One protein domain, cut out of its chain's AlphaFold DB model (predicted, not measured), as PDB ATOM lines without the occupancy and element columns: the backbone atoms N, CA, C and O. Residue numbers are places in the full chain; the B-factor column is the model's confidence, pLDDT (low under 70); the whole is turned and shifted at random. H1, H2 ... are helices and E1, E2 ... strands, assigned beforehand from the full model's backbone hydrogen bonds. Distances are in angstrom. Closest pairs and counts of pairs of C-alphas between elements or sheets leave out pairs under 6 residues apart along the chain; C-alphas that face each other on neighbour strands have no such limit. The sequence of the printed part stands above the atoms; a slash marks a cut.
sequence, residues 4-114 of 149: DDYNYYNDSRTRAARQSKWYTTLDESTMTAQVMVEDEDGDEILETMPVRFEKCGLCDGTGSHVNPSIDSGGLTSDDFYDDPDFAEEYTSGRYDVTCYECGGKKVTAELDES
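This is residues 4 to 114 of the 149 residues of an uncharacterized protein of Candidatus Pacearchaeota archaeon (UniProt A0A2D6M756). The model is a long, loose rod: a curled, strongly twisted sheet with no helix on it makes one end, where the long hairpin of E2 and E3 reaches out, and the short helices H4 and H5 make the other end. Between these ends lie the small two-strand ribbon of E4 and E5 and the short helices H1, H2 and H3. The printed part has 111 residues, with five named helices and six named strands in the order H1 H2 E1 E2 E3 E4 H3 H4 H5 E5 E6. The larger sheet has the order E1 - E2 - E3 - E6 and is antiparallel, as is the pair E4 - E5; the class is mixed, helices and strands. The radius of gyration of the C-alphas is 18.8 A, and the spans are 64 by 30 by 19 A.

H1, residues 4 to 10, begins at C-alpha 4 (131.916, 439.526, 372.904). H2 holds residues 12 to 18 and E1 residues 25 to 27. E2, residues 32 to 38, is 19.1 A long, and E3, residues 44 to 55, is 31.3 A long, beginning at C-alpha 44 (145.151, 455.636, 407.748). E4 holds residues 64 to 66, H3 residues 68 to 71, H4 residues 77 to 82, H5 residues 84 to 91 and E5 residues 96 to 98. E6, residues 107 to 111, is 12.8 A long and ends at C-alpha 111 (150.878, 436.990, 402.321).

E1, E2 and E3 form a meander, each strand the antiparallel neighbour of the one before; N 27 and O 32 are 2.8 A apart, and N 35 and O 47 are 2.9 A apart. E3 bends by 59 degrees at residue 50; it pairs with E2 over residues 44 to 50 and with E6 over residues 51 to 55, where N 52 and O 110 are 2.9 A apart. In the pair E4 and E5, N 97 and O 65 are 2.8 A apart. H1 is close to H3 but not clearly touching, with closest C-alphas, those of Tyr 8 and Pro 68, 6.3 A apart. H1 and H2 are also close but not clearly touching, about perpendicular at 73 degrees, with the C-alphas of Tyr 8 and Thr 14 closest at 6.8 A. H4 and H5 only just touch, with 3 pairs of C-alphas within 8 A, and only at the corner; the closest C-alphas, those of Phe 80 and Ala 87, are 5.1 A apart. Every O i to N i+4 pair is within hydrogen-bond range in H1, H4 and H5, 2 of 3 are in H2, and H3 is too short for such a pair.

The two C-alphas farthest apart, those of Asp 41 and Asp 82, are 65.5 A apart. The printed part has no cut and no long link. Its mean pLDDT is 92.8, and no printed residue is under 70.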
ATOM      1  N   ASP A   4     130.451 439.516 372.915       87.25
ATOM      2  CA  ASP A   4     131.916 439.526 372.904       87.25
ATOM      3  C   ASP A   4     132.493 440.471 373.959       87.25
ATOM      4  O   ASP A   4     133.396 440.088 374.702       87.25
ATOM      5  N   ASP A   5     131.914 441.669 374.105       88.94
ATOM      6  CA  ASP A   5     132.264 442.577 375.197       88.94
ATOM      7  C   ASP A   5     131.985 441.893 376.538       88.94
ATOM      8  O   ASP A   5     132.810 441.902 377.444       88.94
ATOM      9  N   TYR A   6     130.817 441.276 376.704       90.56
ATOM     10  CA  TYR A   6     130.492 440.608 377.960       90.56
ATOM     11  C   TYR A   6     131.515 439.513 378.302       90.56
ATOM     12  O   TYR A   6     132.007 439.475 379.431       90.56
ATOM     13  N   ASN A   7     131.887 438.678 377.335       91.62
ATOM     14  CA  ASN A   7     132.864 437.610 377.524       91.62
ATOM     15  C   ASN A   7     134.254 438.167 377.853       91.62
ATOM     16  O   ASN A   7     134.848 437.775 378.857       91.62
ATOM     17  N   TYR A   8     134.729 439.155 377.090       92.88
ATOM     18  CA  TYR A   8     136.035 439.774 377.307       92.88
ATOM     19  C   TYR A   8     136.171 440.385 378.704       92.88
ATOM     20  O   TYR A   8     137.191 440.208 379.367       92.88
ATOM     21  N   TYR A   9     135.149 441.106 379.180       91.62
ATOM     22  CA  TYR A   9     135.200 441.774 380.484       91.62
ATOM     23  C   TYR A   9     135.036 440.803 381.664       91.62
ATOM     24  O   TYR A   9     135.482 441.138 382.765       91.62
ATOM     25  N   ASN A  10     134.422 439.634 381.452       91.06
ATOM     26  CA  ASN A  10     134.271 438.594 382.474       91.06
ATOM     27  C   ASN A  10     135.402 437.556 382.478       91.06
ATOM     28  O   ASN A  10     135.520 436.816 383.458       91.06
ATOM     29  N   ASP A  11     136.240 437.521 381.441       93.69
ATOM     30  CA  ASP A  11     137.427 436.670 381.369       93.69
ATOM     31  C   ASP A  11     138.355 436.902 382.576       93.69
ATOM     32  O   ASP A  11     138.635 438.043 382.966       93.69
ATOM     33  N   SER A  12     138.839 435.817 383.187       91.50
ATOM     34  CA  SER A  12     139.678 435.880 384.390       91.50
ATOM     35  C   SER A  12     140.975 436.654 384.160       91.50
ATOM     36  O   SER A  12     141.405 437.387 385.053       91.50
ATOM     37  N   ARG A  13     141.561 436.572 382.958       93.56
ATOM     38  CA  ARG A  13     142.776 437.307 382.583       93.56
ATOM     39  C   ARG A  13     142.491 438.802 382.562       93.56
ATOM     40  O   ARG A  13     143.201 439.579 383.198       93.56
ATOM     41  N   THR A  14     141.411 439.213 381.899       93.75
ATOM     42  CA  THR A  14     140.998 440.624 381.833       93.75
ATOM     43  C   THR A  14     140.642 441.178 383.210       93.75
ATOM     44  O   THR A  14     140.957 442.330 383.516       93.75
ATOM     45  N   ARG A  15     140.002 440.375 384.065       92.69
ATOM     46  CA  ARG A  15     139.705 440.762 385.451       92.69
ATOM     47  C   ARG A  15     140.980 440.945 386.271       92.69
ATOM     48  O   ARG A  15     141.085 441.954 386.964       92.69
ATOM     49  N   ALA A  16     141.955 440.048 386.137       89.88
ATOM     50  CA  ALA A  16     143.242 440.158 386.821       89.88
ATOM     51  C   ALA A  16     143.998 441.445 386.446       89.88
ATOM     52  O   ALA A  16     144.609 442.065 387.311       89.88
ATOM     53  N   ALA A  17     143.887 441.907 385.194       89.19
ATOM     54  CA  ALA A  17     144.474 443.178 384.751       89.19
ATOM     55  C   ALA A  17     143.915 444.410 385.485       89.19
ATOM     56  O   ALA A  17     144.563 445.453 385.534       89.19
ATOM     57  N   ARG A  18     142.684 444.315 386.000       86.94
ATOM     58  CA  ARG A  18     141.966 445.416 386.664       86.94
ATOM     59  C   ARG A  18     141.941 445.286 388.179       86.94
ATOM     60  O   ARG A  18     141.497 446.212 388.849       86.94
ATOM     61  N   GLN A  19     142.347 444.138 388.708       84.56
ATOM     62  CA  GLN A  19     142.332 443.893 390.135       84.56
ATOM     63  C   GLN A  19     143.453 444.696 390.795       84.56
ATOM     64  O   GLN A  19     144.630 444.532 390.466       84.56
ATOM     65  N   SER A  20     143.084 445.564 391.735       84.88
ATOM     66  CA  SER A  20     144.055 446.223 392.603       84.88
ATOM     67  C   SER A  20     144.840 445.173 393.384       84.88
ATOM     68  O   SER A  20     144.293 444.150 393.801       84.88
ATOM     69  N   LYS A  21     146.136 445.417 393.582       88.69
ATOM     70  CA  LYS A  21     146.935 444.586 394.484       88.69
ATOM     71  C   LYS A  21     146.432 444.779 395.914       88.69
ATOM     72  O   LYS A  21     145.977 445.861 396.267       88.69
ATOM     73  N   TRP A  22     146.527 443.726 396.721       88.81
ATOM     74  CA  TRP A  22     146.156 443.766 398.139       88.81
ATOM     75  C   TRP A  22     147.135 444.599 398.985       88.81
ATOM     76  O   TRP A  22     146.840 444.930 400.125       88.81
ATOM     77  N   TYR A  23     148.291 444.947 398.414       92.75
ATOM     78  CA  TYR A  23     149.312 445.803 399.003       92.75
ATOM     79  C   TYR A  23     149.508 447.085 398.188       92.75
ATOM     80  O   TYR A  23     149.340 447.102 396.966       92.75
ATOM     81  N   THR A  24     149.967 448.135 398.864       92.38
ATOM     82  CA  THR A  24     150.329 449.423 398.255       92.38
ATOM     83  C   THR A  24     151.737 449.377 397.668       92.38
ATOM     84  O   THR A  24     151.963 449.789 396.532       92.38
ATOM     85  N   THR A  25     152.687 448.833 398.432       94.19
ATOM     86  CA  THR A  25     154.106 448.759 398.052       94.19
ATOM     87  C   THR A  25     154.658 447.377 398.374       94.19
ATOM     88  O   THR A  25     154.320 446.813 399.409       94.19
ATOM     89  N   LEU A  26     155.528 446.850 397.513       94.81
ATOM     90  CA  LEU A  26     156.241 445.588 397.711       94.81
ATOM     91  C   LEU A  26     157.747 445.854 397.716       94.81
ATOM     92  O   LEU A  26     158.281 446.374 396.735       94.81
ATOM     93  N   ASP A  27     158.423 445.462 398.792       94.94
ATOM     94  CA  ASP A  27     159.880 445.415 398.871       94.94
ATOM     95  C   ASP A  27     160.350 443.968 398.663       94.94
ATOM     96  O   ASP A  27     160.233 443.107 399.537       94.94
ATOM     97  N   GLU A  28     160.875 443.698 397.466       93.00
ATOM     98  CA  GLU A  28     161.381 442.374 397.083       93.00
ATOM     99  C   GLU A  28     162.714 442.025 397.771       93.00
ATOM    100  O   GLU A  28     163.106 440.861 397.786       93.00
ATOM    101  N   SER A  29     163.425 443.006 398.339       93.38
ATOM    102  CA  SER A  29     164.709 442.772 399.011       93.38
ATOM    103  C   SER A  29     164.529 442.268 400.441       93.38
ATOM    104  O   SER A  29     165.283 441.405 400.893       93.38
ATOM    105  N   THR A  30     163.505 442.767 401.133       93.62
ATOM    106  CA  THR A  30     163.147 442.355 402.496       93.62
ATOM    107  C   THR A  30     162.006 441.346 402.537       93.62
ATOM    108  O   THR A  30     161.720 440.822 403.609       93.62
ATOM    109  N   MET A  31     161.381 441.041 401.392       95.81
ATOM    110  CA  MET A  31     160.200 440.175 401.293       95.81
ATOM    111  C   MET A  31     159.063 440.661 402.197       95.81
ATOM    112  O   MET A  31     158.449 439.899 402.945       95.81
ATOM    113  N   THR A  32     158.777 441.961 402.113       95.75
ATOM    114  CA  THR A  32     157.701 442.606 402.872       95.75
ATOM    115  C   THR A  32     156.851 443.501 401.982       95.75
ATOM    116  O   THR A  32     157.374 444.171 401.093       95.75
ATOM    117  N   ALA A  33     155.554 443.567 402.253       96.25
ATOM    118  CA  ALA A  33     154.621 444.460 401.582       96.25
ATOM    119  C   ALA A  33     153.958 445.408 402.585       96.25
ATOM    120  O   ALA A  33     153.758 445.049 403.740       96.25
ATOM    121  N   GLN A  34     153.629 446.622 402.151       95.25
ATOM    122  CA  GLN A  34     152.899 447.594 402.962       95.25
ATOM    123  C   GLN A  34     151.417 447.554 402.605       95.25
ATOM    124  O   GLN A  34     151.068 447.687 401.428       95.25
ATOM    125  N   VAL A  35     150.570 447.404 403.616       93.62
ATOM    126  CA  VAL A  35     149.108 447.475 403.511       93.62
ATOM    127  C   VAL A  35     148.610 448.719 404.231       93.62
ATOM    128  O   VAL A  35     149.180 449.124 405.240       93.62
ATOM    129  N   MET A  36     147.576 449.344 403.680       91.38
ATOM    130  CA  MET A  36     146.916 450.486 404.303       91.38
ATOM    131  C   MET A  36     145.796 449.976 405.200       91.38
ATOM    132  O   MET A  36     144.966 449.192 404.740       91.38
ATOM    133  N   VAL A  37     145.806 450.394 406.460       90.81
ATOM    134  CA  VAL A  37     144.808 450.020 407.465       90.81
ATOM    135  C   VAL A  37     144.437 451.243 408.289       90.81
ATOM    136  O   VAL A  37     145.239 452.166 408.408       90.81
ATOM    137  N   GLU A  38     143.228 451.264 408.831       89.62
ATOM    138  CA  GLU A  38     142.788 452.307 409.758       89.62
ATOM    139  C   GLU A  38     143.156 451.894 411.186       89.62
ATOM    140  O   GLU A  38     142.996 450.727 411.554       89.62
ATOM    141  N   ASP A  39     143.685 452.821 411.979       86.94
ATOM    142  CA  ASP A  39     143.961 452.584 413.396       86.94
ATOM    143  C   ASP A  39     142.725 452.816 414.293       86.94
ATOM    144  O   ASP A  39     141.617 453.073 413.821       86.94
ATOM    145  N   GLU A  40     142.903 452.708 415.615       84.12
ATOM    146  CA  GLU A  40     141.821 452.894 416.597       84.12
ATOM    147  C   GLU A  40     141.214 454.309 416.585       84.12
ATOM    148  O   GLU A  40     140.061 454.488 416.993       84.12
ATOM    149  N   ASP A  41     141.974 455.307 416.129       88.75
ATOM    150  CA  ASP A  41     141.558 456.706 416.031       88.75
ATOM    151  C   ASP A  41     140.923 457.025 414.658       88.75
ATOM    152  O   ASP A  41     140.345 458.103 414.473       88.75
ATOM    153  N   GLY A  42     140.947 456.066 413.723       85.62
ATOM    154  CA  GLY A  42     140.442 456.201 412.356       85.62
ATOM    155  C   GLY A  42     141.440 456.851 411.394       85.62
ATOM    156  O   GLY A  42     141.035 457.331 410.335       85.62
ATOM    157  N   ASP A  43     142.722 456.901 411.758       91.12
ATOM    158  CA  ASP A  43     143.788 457.401 410.894       91.12
ATOM    159  C   ASP A  43     144.327 456.274 409.989       91.12
ATOM    160  O   ASP A  43     144.569 455.147 410.424       91.12
ATOM    161  N   GLU A  44     144.552 456.577 408.704       91.44
ATOM    162  CA  GLU A  44     145.151 455.636 407.748       91.44
ATOM    163  C   GLU A  44     146.659 455.473 408.014       91.44
ATOM    164  O   GLU A  44     147.460 456.393 407.801       91.44
ATOM    165  N   ILE A  45     147.072 454.271 408.416       91.56
ATOM    166  CA  ILE A  45     148.468 453.893 408.649       91.56
ATOM    167  C   ILE A  45     148.936 452.812 407.665       91.56
ATOM    168  O   ILE A  45     148.150 452.063 407.086       91.56
ATOM    169  N   LEU A  46     150.255 452.728 407.463       93.12
ATOM    170  CA  LEU A  46     150.887 451.693 406.641       93.12
ATOM    171  C   LEU A  46     151.509 450.624 407.537       93.12
ATOM    172  O   LEU A  46     152.512 450.875 408.205       93.12
ATOM    173  N   GLU A  47     150.950 449.419 407.497       93.06
ATOM    174  CA  GLU A  47     151.466 448.257 408.217       93.06
ATOM    175  C   GLU A  47     152.304 447.371 407.298       93.06
ATOM    176  O   GLU A  47     151.977 447.140 406.132       93.06
ATOM    177  N   THR A  48     153.425 446.874 407.821       95.31
ATOM    178  CA  THR A  48     154.342 446.022 407.053       95.31
ATOM    179  C   THR A  48     154.009 444.557 407.290       95.31
ATOM    180  O   THR A  48     154.038 444.098 408.429       95.31
ATOM    181  N   MET A  49     153.767 443.810 406.217       95.00
ATOM    182  CA  MET A  49     153.373 442.402 406.230       95.00
ATOM    183  C   MET A  49     154.426 441.533 405.519       95.00
ATOM    184  O   MET A  49     154.924 441.930 404.462       95.00
ATOM    185  N   PRO A  50     154.790 440.356 406.060       96.56
ATOM    186  CA  PRO A  50     155.696 439.426 405.394       96.56
ATOM    187  C   PRO A  50     155.024 438.812 404.163       96.56
ATOM    188  O   PRO A  50     153.836 438.484 404.185       96.56
ATOM    189  N   VAL A  51     155.793 438.625 403.094       97.06
ATOM    190  CA  VAL A  51     155.296 438.013 401.859       97.06
ATOM    191  C   VAL A  51     156.170 436.860 401.404       97.06
ATOM    192  O   VAL A  51     157.370 436.799 401.676       97.06
ATOM    193  N   ARG A  52     155.564 435.967 400.630       96.12
ATOM    194  CA  ARG A  52     156.254 434.920 399.885       96.12
ATOM    195  C   ARG A  52     155.852 434.979 398.421       96.12
ATOM    196  O   ARG A  52     154.754 435.410 398.078       96.12
ATOM    197  N   PHE A  53     156.746 434.532 397.550       96.69
ATOM    198  CA  PHE A  53     156.403 434.365 396.146       96.69
ATOM    199  C   PHE A  53     155.764 433.008 395.915       96.69
ATOM    200  O   PHE A  53     156.338 431.974 396.262       96.69
ATOM    201  N   GLU A  54     154.610 433.022 395.264       95.94
ATOM    202  CA  GLU A  54     153.953 431.821 394.774       95.94
ATOM    203  C   GLU A  54     153.895 431.820 393.257       95.94
ATOM    204  O   GLU A  54     153.959 432.859 392.600       95.94
ATOM    205  N   LYS A  55     153.807 430.622 392.680       97.06
ATOM    206  CA  LYS A  55     153.636 430.454 391.240       97.06
ATOM    207  C   LYS A  55     152.342 431.154 390.821       97.06
ATOM    208  O   LYS A  55     151.292 430.882 391.386       97.06
ATOM    209  N   CYS A  56     152.427 432.032 389.824       95.94
ATOM    210  CA  CYS A  56     151.273 432.802 389.358       95.94
ATOM    211  C   CYS A  56     150.145 431.864 388.912       95.94
ATOM    212  O   CYS A  56     150.355 431.050 388.007       95.94
ATOM    213  N   GLY A  57     148.967 432.002 389.524       93.44
ATOM    214  CA  GLY A  57     147.812 431.146 389.262       93.44
ATOM    215  C   GLY A  57     147.205 431.348 387.874       93.44
ATOM    216  O   GLY A  57     146.709 430.389 387.287       93.44
ATOM    217  N   LEU A  58     147.288 432.559 387.307       94.12
ATOM    218  CA  LEU A  58     146.713 432.856 385.993       94.12
ATOM    219  C   LEU A  58     147.491 432.224 384.834       94.12
ATOM    220  O   LEU A  58     146.896 431.646 383.931       94.12
ATOM    221  N   CYS A  59     148.816 432.382 384.822       95.44
ATOM    222  CA  CYS A  59     149.665 431.891 383.729       95.44
ATOM    223  C   CYS A  59     150.360 430.564 384.044       95.44
ATOM    224  O   CYS A  59     151.149 430.078 383.233       95.44
ATOM    225  N   ASP A  60     150.147 430.026 385.244       94.75
ATOM    226  CA  ASP A  60     150.824 428.843 385.763       94.75
ATOM    227  C   ASP A  60     152.351 428.898 385.538       94.75
ATOM    228  O   ASP A  60     153.003 427.942 385.113       94.75
ATOM    229  N   GLY A  61     152.955 430.051 385.841       95.31
ATOM    230  CA  GLY A  61     154.406 430.261 385.793       95.31
ATOM    231  C   GLY A  61     155.023 430.397 384.394       95.31
ATOM    232  O   GLY A  61     156.248 430.483 384.280       95.31
ATOM    233  N   THR A  62     154.227 430.453 383.327       95.50
ATOM    234  CA  THR A  62     154.737 430.717 381.967       95.50
ATOM    235  C   THR A  62     155.193 432.171 381.800       95.50
ATOM    236  O   THR A  62     156.230 432.433 381.188       95.50
ATOM    237  N   GLY A  63     154.483 433.111 382.434       96.50
ATOM    238  CA  GLY A  63     154.714 434.558 382.336       96.50
ATOM    239  C   GLY A  63     153.950 435.230 381.189       96.50
ATOM    240  O   GLY A  63     153.971 436.457 381.085       96.50
ATOM    241  N   SER A  64     153.228 434.458 380.380       96.88
ATOM    242  CA  SER A  64     152.361 434.938 379.304       96.88
ATOM    243  C   SER A  64     151.013 434.223 379.333       96.88
ATOM    244  O   SER A  64     150.822 433.240 380.044       96.88
ATOM    245  N   HIS A  65     150.048 434.748 378.598       95.75
ATOM    246  CA  HIS A  65     148.843 434.016 378.231       95.75
ATOM    247  C   HIS A  65     148.349 434.539 376.891       95.75
ATOM    248  O   HIS A  65     148.667 435.669 376.513       95.75
ATOM    249  N   VAL A  66     147.508 433.766 376.213       95.56
ATOM    250  CA  VAL A  66     146.844 434.225 374.994       95.56
ATOM    251  C   VAL A  66     146.077 435.515 375.284       95.56
ATOM    252  O   VAL A  66     145.462 435.661 376.351       95.56
ATOM    253  N   ASN A  67     146.149 436.471 374.361       94.62
ATOM    254  CA  ASN A  67     145.398 437.715 374.438       94.62
ATOM    255  C   ASN A  67     143.885 437.424 374.527       94.62
ATOM    256  O   ASN A  67     143.336 436.861 373.581       94.62
ATOM    257  N   PRO A  68     143.188 437.849 375.600       94.44
ATOM    258  CA  PRO A  68     141.759 437.583 375.754       94.44
ATOM    259  C   PRO A  68     140.913 438.142 374.606       94.44
ATOM    260  O   PRO A  68     139.876 437.576 374.293       94.44
ATOM    261  N   SER A  69     141.356 439.200 373.915       93.31
ATOM    262  CA  SER A  69     140.655 439.723 372.731       93.31
ATOM    263  C   SER A  69     140.604 438.738 371.555       93.31
ATOM    264  O   SER A  69     139.857 438.989 370.613       93.31
ATOM    265  N   ILE A  70     141.403 437.667 371.585       92.12
ATOM    266  CA  ILE A  70     141.466 436.639 370.539       92.12
ATOM    267  C   ILE A  70     140.560 435.453 370.873       92.12
ATOM    268  O   ILE A  70     139.869 434.963 369.989       92.12
ATOM    269  N   ASP A  71     140.541 434.989 372.128       92.31
ATOM    270  CA  ASP A  71     139.909 433.710 372.479       92.31
ATOM    271  C   ASP A  71     138.897 433.768 373.635       92.31
ATOM    272  O   ASP A  71     138.294 432.744 373.953       92.31
ATOM    273  N   SER A  72     138.621 434.937 374.233       92.44
ATOM    274  CA  SER A  72     137.602 435.032 375.297       92.44
ATOM    275  C   SER A  72     136.187 434.724 374.797       92.44
ATOM    276  O   SER A  72     135.321 434.352 375.582       92.44
ATOM    277  N   GLY A  73     135.941 434.890 373.493       89.75
ATOM    278  CA  GLY A  73     134.681 434.521 372.838       89.75
ATOM    279  C   GLY A  73     134.533 433.019 372.567       89.75
ATOM    280  O   GLY A  73     133.444 432.576 372.210       89.75
ATOM    281  N   GLY A  74     135.600 432.241 372.782       88.31
ATOM    282  CA  GLY A  74     135.710 430.849 372.364       88.31
ATOM    283  C   GLY A  74     136.154 430.721 370.905       88.31
ATOM    284  O   GLY A  74     135.754 431.506 370.052       88.31
ATOM    285  N   LEU A  75     136.980 429.711 370.635       90.44
ATOM    286  CA  LEU A  75     137.376 429.295 369.290       90.44
ATOM    287  C   LEU A  75     136.844 427.883 369.050       90.44
ATOM    288  O   LEU A  75     136.896 427.027 369.939       90.44
ATOM    289  N   THR A  76     136.306 427.643 367.863       90.44
ATOM    290  CA  THR A  76     135.767 426.349 367.444       90.44
ATOM    291  C   THR A  76     136.779 425.584 366.598       90.44
ATOM    292  O   THR A  76     137.788 426.119 366.152       90.44
ATOM    293  N   SER A  77     136.528 424.293 366.366       89.12
ATOM    294  CA  SER A  77     137.381 423.498 365.475       89.12
ATOM    295  C   SER A  77     137.340 423.978 364.024       89.12
ATOM    296  O   SER A  77     138.336 423.811 363.325       89.12
ATOM    297  N   ASP A  78     136.230 424.582 363.591       90.75
ATOM    298  CA  ASP A  78     136.094 425.126 362.240       90.75
ATOM    299  C   ASP A  78     137.017 426.342 362.051       90.75
ATOM    300  O   ASP A  78     137.690 426.425 361.029       90.75
ATOM    301  N   ASP A  79     137.181 427.191 363.078       88.38
ATOM    302  CA  ASP A  79     138.107 428.341 363.045       88.38
ATOM    303  C   ASP A  79     139.561 427.920 362.766       88.38
ATOM    304  O   ASP A  79     140.305 428.631 362.095       88.38
ATOM    305  N   PHE A  80     139.970 426.743 363.248       90.62
ATOM    306  CA  PHE A  80     141.308 426.191 363.007       90.62
ATOM    307  C   PHE A  80     141.414 425.381 361.710       90.62
ATOM    308  O   PHE A  80     142.510 425.216 361.174       90.62
ATOM    309  N   TYR A  81     140.305 424.815 361.230       90.00
ATOM    310  CA  TYR A  81     140.279 424.036 359.992       90.00
ATOM    311  C   TYR A  81     140.251 424.943 358.759       90.00
ATOM    312  O   TYR A  81     140.942 424.665 357.775       90.00
ATOM    313  N   ASP A  82     139.469 426.020 358.826       91.75
ATOM    314  CA  ASP A  82     139.314 426.985 357.742       91.75
ATOM    315  C   ASP A  82     140.557 427.878 357.583       91.75
ATOM    316  O   ASP A  82     140.858 428.303 356.464       91.75
ATOM    317  N   ASP A  83     141.313 428.104 358.665       91.19
ATOM    318  CA  ASP A  83     142.578 428.848 358.663       91.19
ATOM    319  C   ASP A  83     143.709 428.074 359.388       91.19
ATOM    320  O   ASP A  83     143.945 428.242 360.591       91.19
ATOM    321  N   PRO A  84     144.438 427.201 358.663       89.62
ATOM    322  CA  PRO A  84     145.566 426.454 359.220       89.62
ATOM    323  C   PRO A  84     146.729 427.340 359.688       89.62
ATOM    324  O   PRO A  84     147.432 426.964 360.629       89.62
ATOM    325  N   ASP A  85     146.925 428.504 359.060       91.56
ATOM    326  CA  ASP A  85     147.981 429.446 359.438       91.56
ATOM    327  C   ASP A  85     147.641 430.074 360.801       91.56
ATOM    328  O   ASP A  85     148.498 430.150 361.685       91.56
ATOM    329  N   PHE A  86     146.370 430.428 361.031       91.38
ATOM    330  CA  PHE A  86     145.887 430.865 362.345       91.38
ATOM    331  C   PHE A  86     146.112 429.803 363.427       91.38
ATOM    332  O   PHE A  86     146.554 430.136 364.530       91.38
ATOM    333  N   ALA A  87     145.869 428.523 363.129       90.75
ATOM    334  CA  ALA A  87     146.104 427.434 364.079       90.75
ATOM    335  C   ALA A  87     147.584 427.304 364.480       90.75
ATOM    336  O   ALA A  87     147.903 427.140 365.666       90.75
ATOM    337  N   GLU A  88     148.498 427.404 363.513       92.50
ATOM    338  CA  GLU A  88     149.940 427.396 363.779       92.50
ATOM    339  C   GLU A  88     150.349 428.612 364.620       92.50
ATOM    340  O   GLU A  88     151.005 428.460 365.649       92.50
ATOM    341  N   GLU A  89     149.898 429.809 364.248       93.12
ATOM    342  CA  GLU A  89     150.204 431.047 364.968       93.12
ATOM    343  C   GLU A  89     149.647 431.066 366.402       93.12
ATOM    344  O   GLU A  89     150.307 431.544 367.334       93.12
ATOM    345  N   TYR A  90     148.441 430.533 366.601       91.88
ATOM    346  CA  TYR A  90     147.819 430.389 367.914       91.88
ATOM    347  C   TYR A  90     148.629 429.447 368.803       91.88
ATOM    348  O   TYR A  90     149.017 429.811 369.913       91.88
ATOM    349  N   THR A  91     148.957 428.259 368.297       89.62
ATOM    350  CA  THR A  91     149.718 427.259 369.063       89.62
ATOM    351  C   THR A  91     151.181 427.643 369.272       89.62
ATOM    352  O   THR A  91     151.779 427.234 370.268       89.62
ATOM    353  N   SER A  92     151.761 428.470 368.397       93.69
ATOM    354  CA  SER A  92     153.115 429.005 368.567       93.69
ATOM    355  C   SER A  92     153.203 430.125 369.610       93.69
ATOM    356  O   SER A  92     154.301 430.624 369.860       93.69
ATOM    357  N   GLY A  93     152.072 430.576 370.170       92.25
ATOM    358  CA  GLY A  93     152.011 431.698 371.110       92.25
ATOM    359  C   GLY A  93     152.199 433.064 370.446       92.25
ATOM    360  O   GLY A  93     152.592 434.022 371.105       92.25
ATOM    361  N   ARG A  94     151.943 433.203 369.135       95.81
ATOM    362  CA  ARG A  94     152.090 434.497 368.432       95.81
ATOM    363  C   ARG A  94     151.160 435.575 368.995       95.81
ATOM    364  O   ARG A  94     151.479 436.760 368.929       95.81
ATOM    365  N   TYR A  95     150.027 435.150 369.543       94.69
ATOM    366  CA  TYR A  95     149.015 436.003 370.161       94.69
ATOM    367  C   TYR A  95     149.178 436.137 371.678       94.69
ATOM    368  O   TYR A  95     148.322 436.739 372.334       94.69
ATOM    369  N   ASP A  96     150.252 435.593 372.247       96.56
ATOM    370  CA  ASP A  96     150.517 435.713 373.669       96.56
ATOM    371  C   ASP A  96     150.860 437.152 374.045       96.56
ATOM    372  O   ASP A  96     151.616 437.864 373.379       96.56
ATOM    373  N   VAL A  97     150.324 437.565 375.182       96.69
ATOM    374  CA  VAL A  97     150.640 438.819 375.850       96.69
ATOM    375  C   VAL A  97     151.289 438.516 377.190       96.69
ATOM    376  O   VAL A  97     151.113 437.438 377.764       96.69
ATOM    377  N   THR A  98     152.038 439.483 377.716       97.38
ATOM    378  CA  THR A  98     152.549 439.410 379.086       97.38
ATOM    379  C   THR A  98     151.396 439.161 380.047       97.38
ATOM    380  O   THR A  98     150.377 439.848 379.977       97.38
ATOM    381  N   CYS A  99     151.570 438.204 380.958       96.69
ATOM    382  CA  CYS A  99     150.534 437.846 381.913       96.69
ATOM    383  C   CYS A  99     150.071 439.069 382.712       96.69
ATOM    384  O   CYS A  99     150.884 439.743 383.351       96.69
ATOM    385  N   TYR A 100     148.765 439.325 382.705       95.44
ATOM    386  CA  TYR A 100     148.180 440.501 383.347       95.44
ATOM    387  C   TYR A 100     148.237 440.465 384.880       95.44
ATOM    388  O   TYR A 100     148.227 441.513 385.516       95.44
ATOM    389  N   GLU A 101     148.354 439.279 385.482       94.06
ATOM    390  CA  GLU A 101     148.437 439.126 386.936       94.06
ATOM    391  C   GLU A 101     149.861 439.364 387.467       94.06
ATOM    392  O   GLU A 101     150.072 440.206 388.347       94.06
ATOM    393  N   CYS A 102     150.846 438.628 386.938       94.62
ATOM    394  CA  CYS A 102     152.229 438.674 387.424       94.62
ATOM    395  C   CYS A 102     153.131 439.654 386.664       94.62
ATOM    396  O   CYS A 102     154.298 439.813 387.024       94.62
ATOM    397  N   GLY A 103     152.650 440.268 385.579       93.69
ATOM    398  CA  GLY A 103     153.455 441.163 384.744       93.69
ATOM    399  C   GLY A 103     154.675 440.476 384.116       93.69
ATOM    400  O   GLY A 103     155.703 441.114 383.912       93.69
ATOM    401  N   GLY A 104     154.596 439.165 383.868       96.00
ATOM    402  CA  GLY A 104     155.697 438.368 383.313       96.00
ATOM    403  C   GLY A 104     156.713 437.852 384.334       96.00
ATOM    404  O   GLY A 104     157.622 437.114 383.957       96.00
ATOM    405  N   LYS A 105     156.549 438.161 385.627       95.06
ATOM    406  CA  LYS A 105     157.443 437.681 386.700       95.06
ATOM    407  C   LYS A 105     157.320 436.184 386.987       95.06
ATOM    408  O   LYS A 105     158.180 435.634 387.666       95.06
ATOM    409  N   LYS A 106     156.266 435.524 386.485       97.12
ATOM    410  CA  LYS A 106     155.928 434.098 386.707       97.12
ATOM    411  C   LYS A 106     155.498 433.757 388.140       97.12
ATOM    412  O   LYS A 106     155.046 432.641 388.388       97.12
ATOM    413  N   VAL A 107     155.577 434.724 389.051       96.25
ATOM    414  CA  VAL A 107     155.184 434.611 390.454       96.25
ATOM    415  C   VAL A 107     154.342 435.808 390.898       96.25
ATOM    416  O   VAL A 107     154.463 436.893 390.322       96.25
ATOM    417  N   THR A 108     153.507 435.611 391.913       95.19
ATOM    418  CA  THR A 108     152.750 436.655 392.619       95.19
ATOM    419  C   THR A 108     153.203 436.735 394.075       95.19
ATOM    420  O   THR A 108     153.709 435.760 394.629       95.19
ATOM    421  N   ALA A 109     153.115 437.930 394.664       95.38
ATOM    422  CA  ALA A 109     153.430 438.140 396.072       95.38
ATOM    423  C   ALA A 109     152.179 437.860 396.907       95.38
ATOM    424  O   ALA A 109     151.210 438.622 396.853       95.38
ATOM    425  N   GLU A 110     152.238 436.778 397.670       94.56
ATOM    426  CA  GLU A 110     151.184 436.348 398.580       94.56
ATOM    427  C   GLU A 110     151.610 436.605 400.023       94.56
ATOM    428  O   GLU A 110     152.803 436.624 400.347       94.56
ATOM    429  N   LEU A 111     150.630 436.810 400.899       94.25
ATOM    430  CA  LEU A 111     150.878 436.990 402.321       94.25
ATOM    431  C   LEU A 111     151.496 435.717 402.916       94.25
ATOM    432  O   LEU A 111     150.967 434.618 402.743       94.25
ATOM    433  N   ASP A 112     152.604 435.849 403.646       95.38
ATOM    434  CA  ASP A 112     153.183 434.712 404.360       95.38
ATOM    435  C   ASP A 112     152.599 434.601 405.770       95.38
ATOM    436  O   ASP A 112     153.185 435.053 406.757       95.38
ATOM    437  N   GLU A 113     151.435 433.956 405.864       91.19
ATOM    438  CA  GLU A 113     150.722 433.748 407.129       91.19
ATOM    439  C   GLU A 113     151.562 433.037 408.203       91.19
ATOM    440  O   GLU A 113     151.340 433.222 409.401       91.19
ATOM    441  N   SER A 114     152.558 432.241 407.795       91.94
ATOM    442  CA  SER A 114     153.402 431.485 408.724       91.94
ATOM    443  C   SER A 114     154.398 432.357 409.494       91.94
ATOM    444  O   SER A 114     154.867 431.954 410.560       91.94
TER     445      SER A 114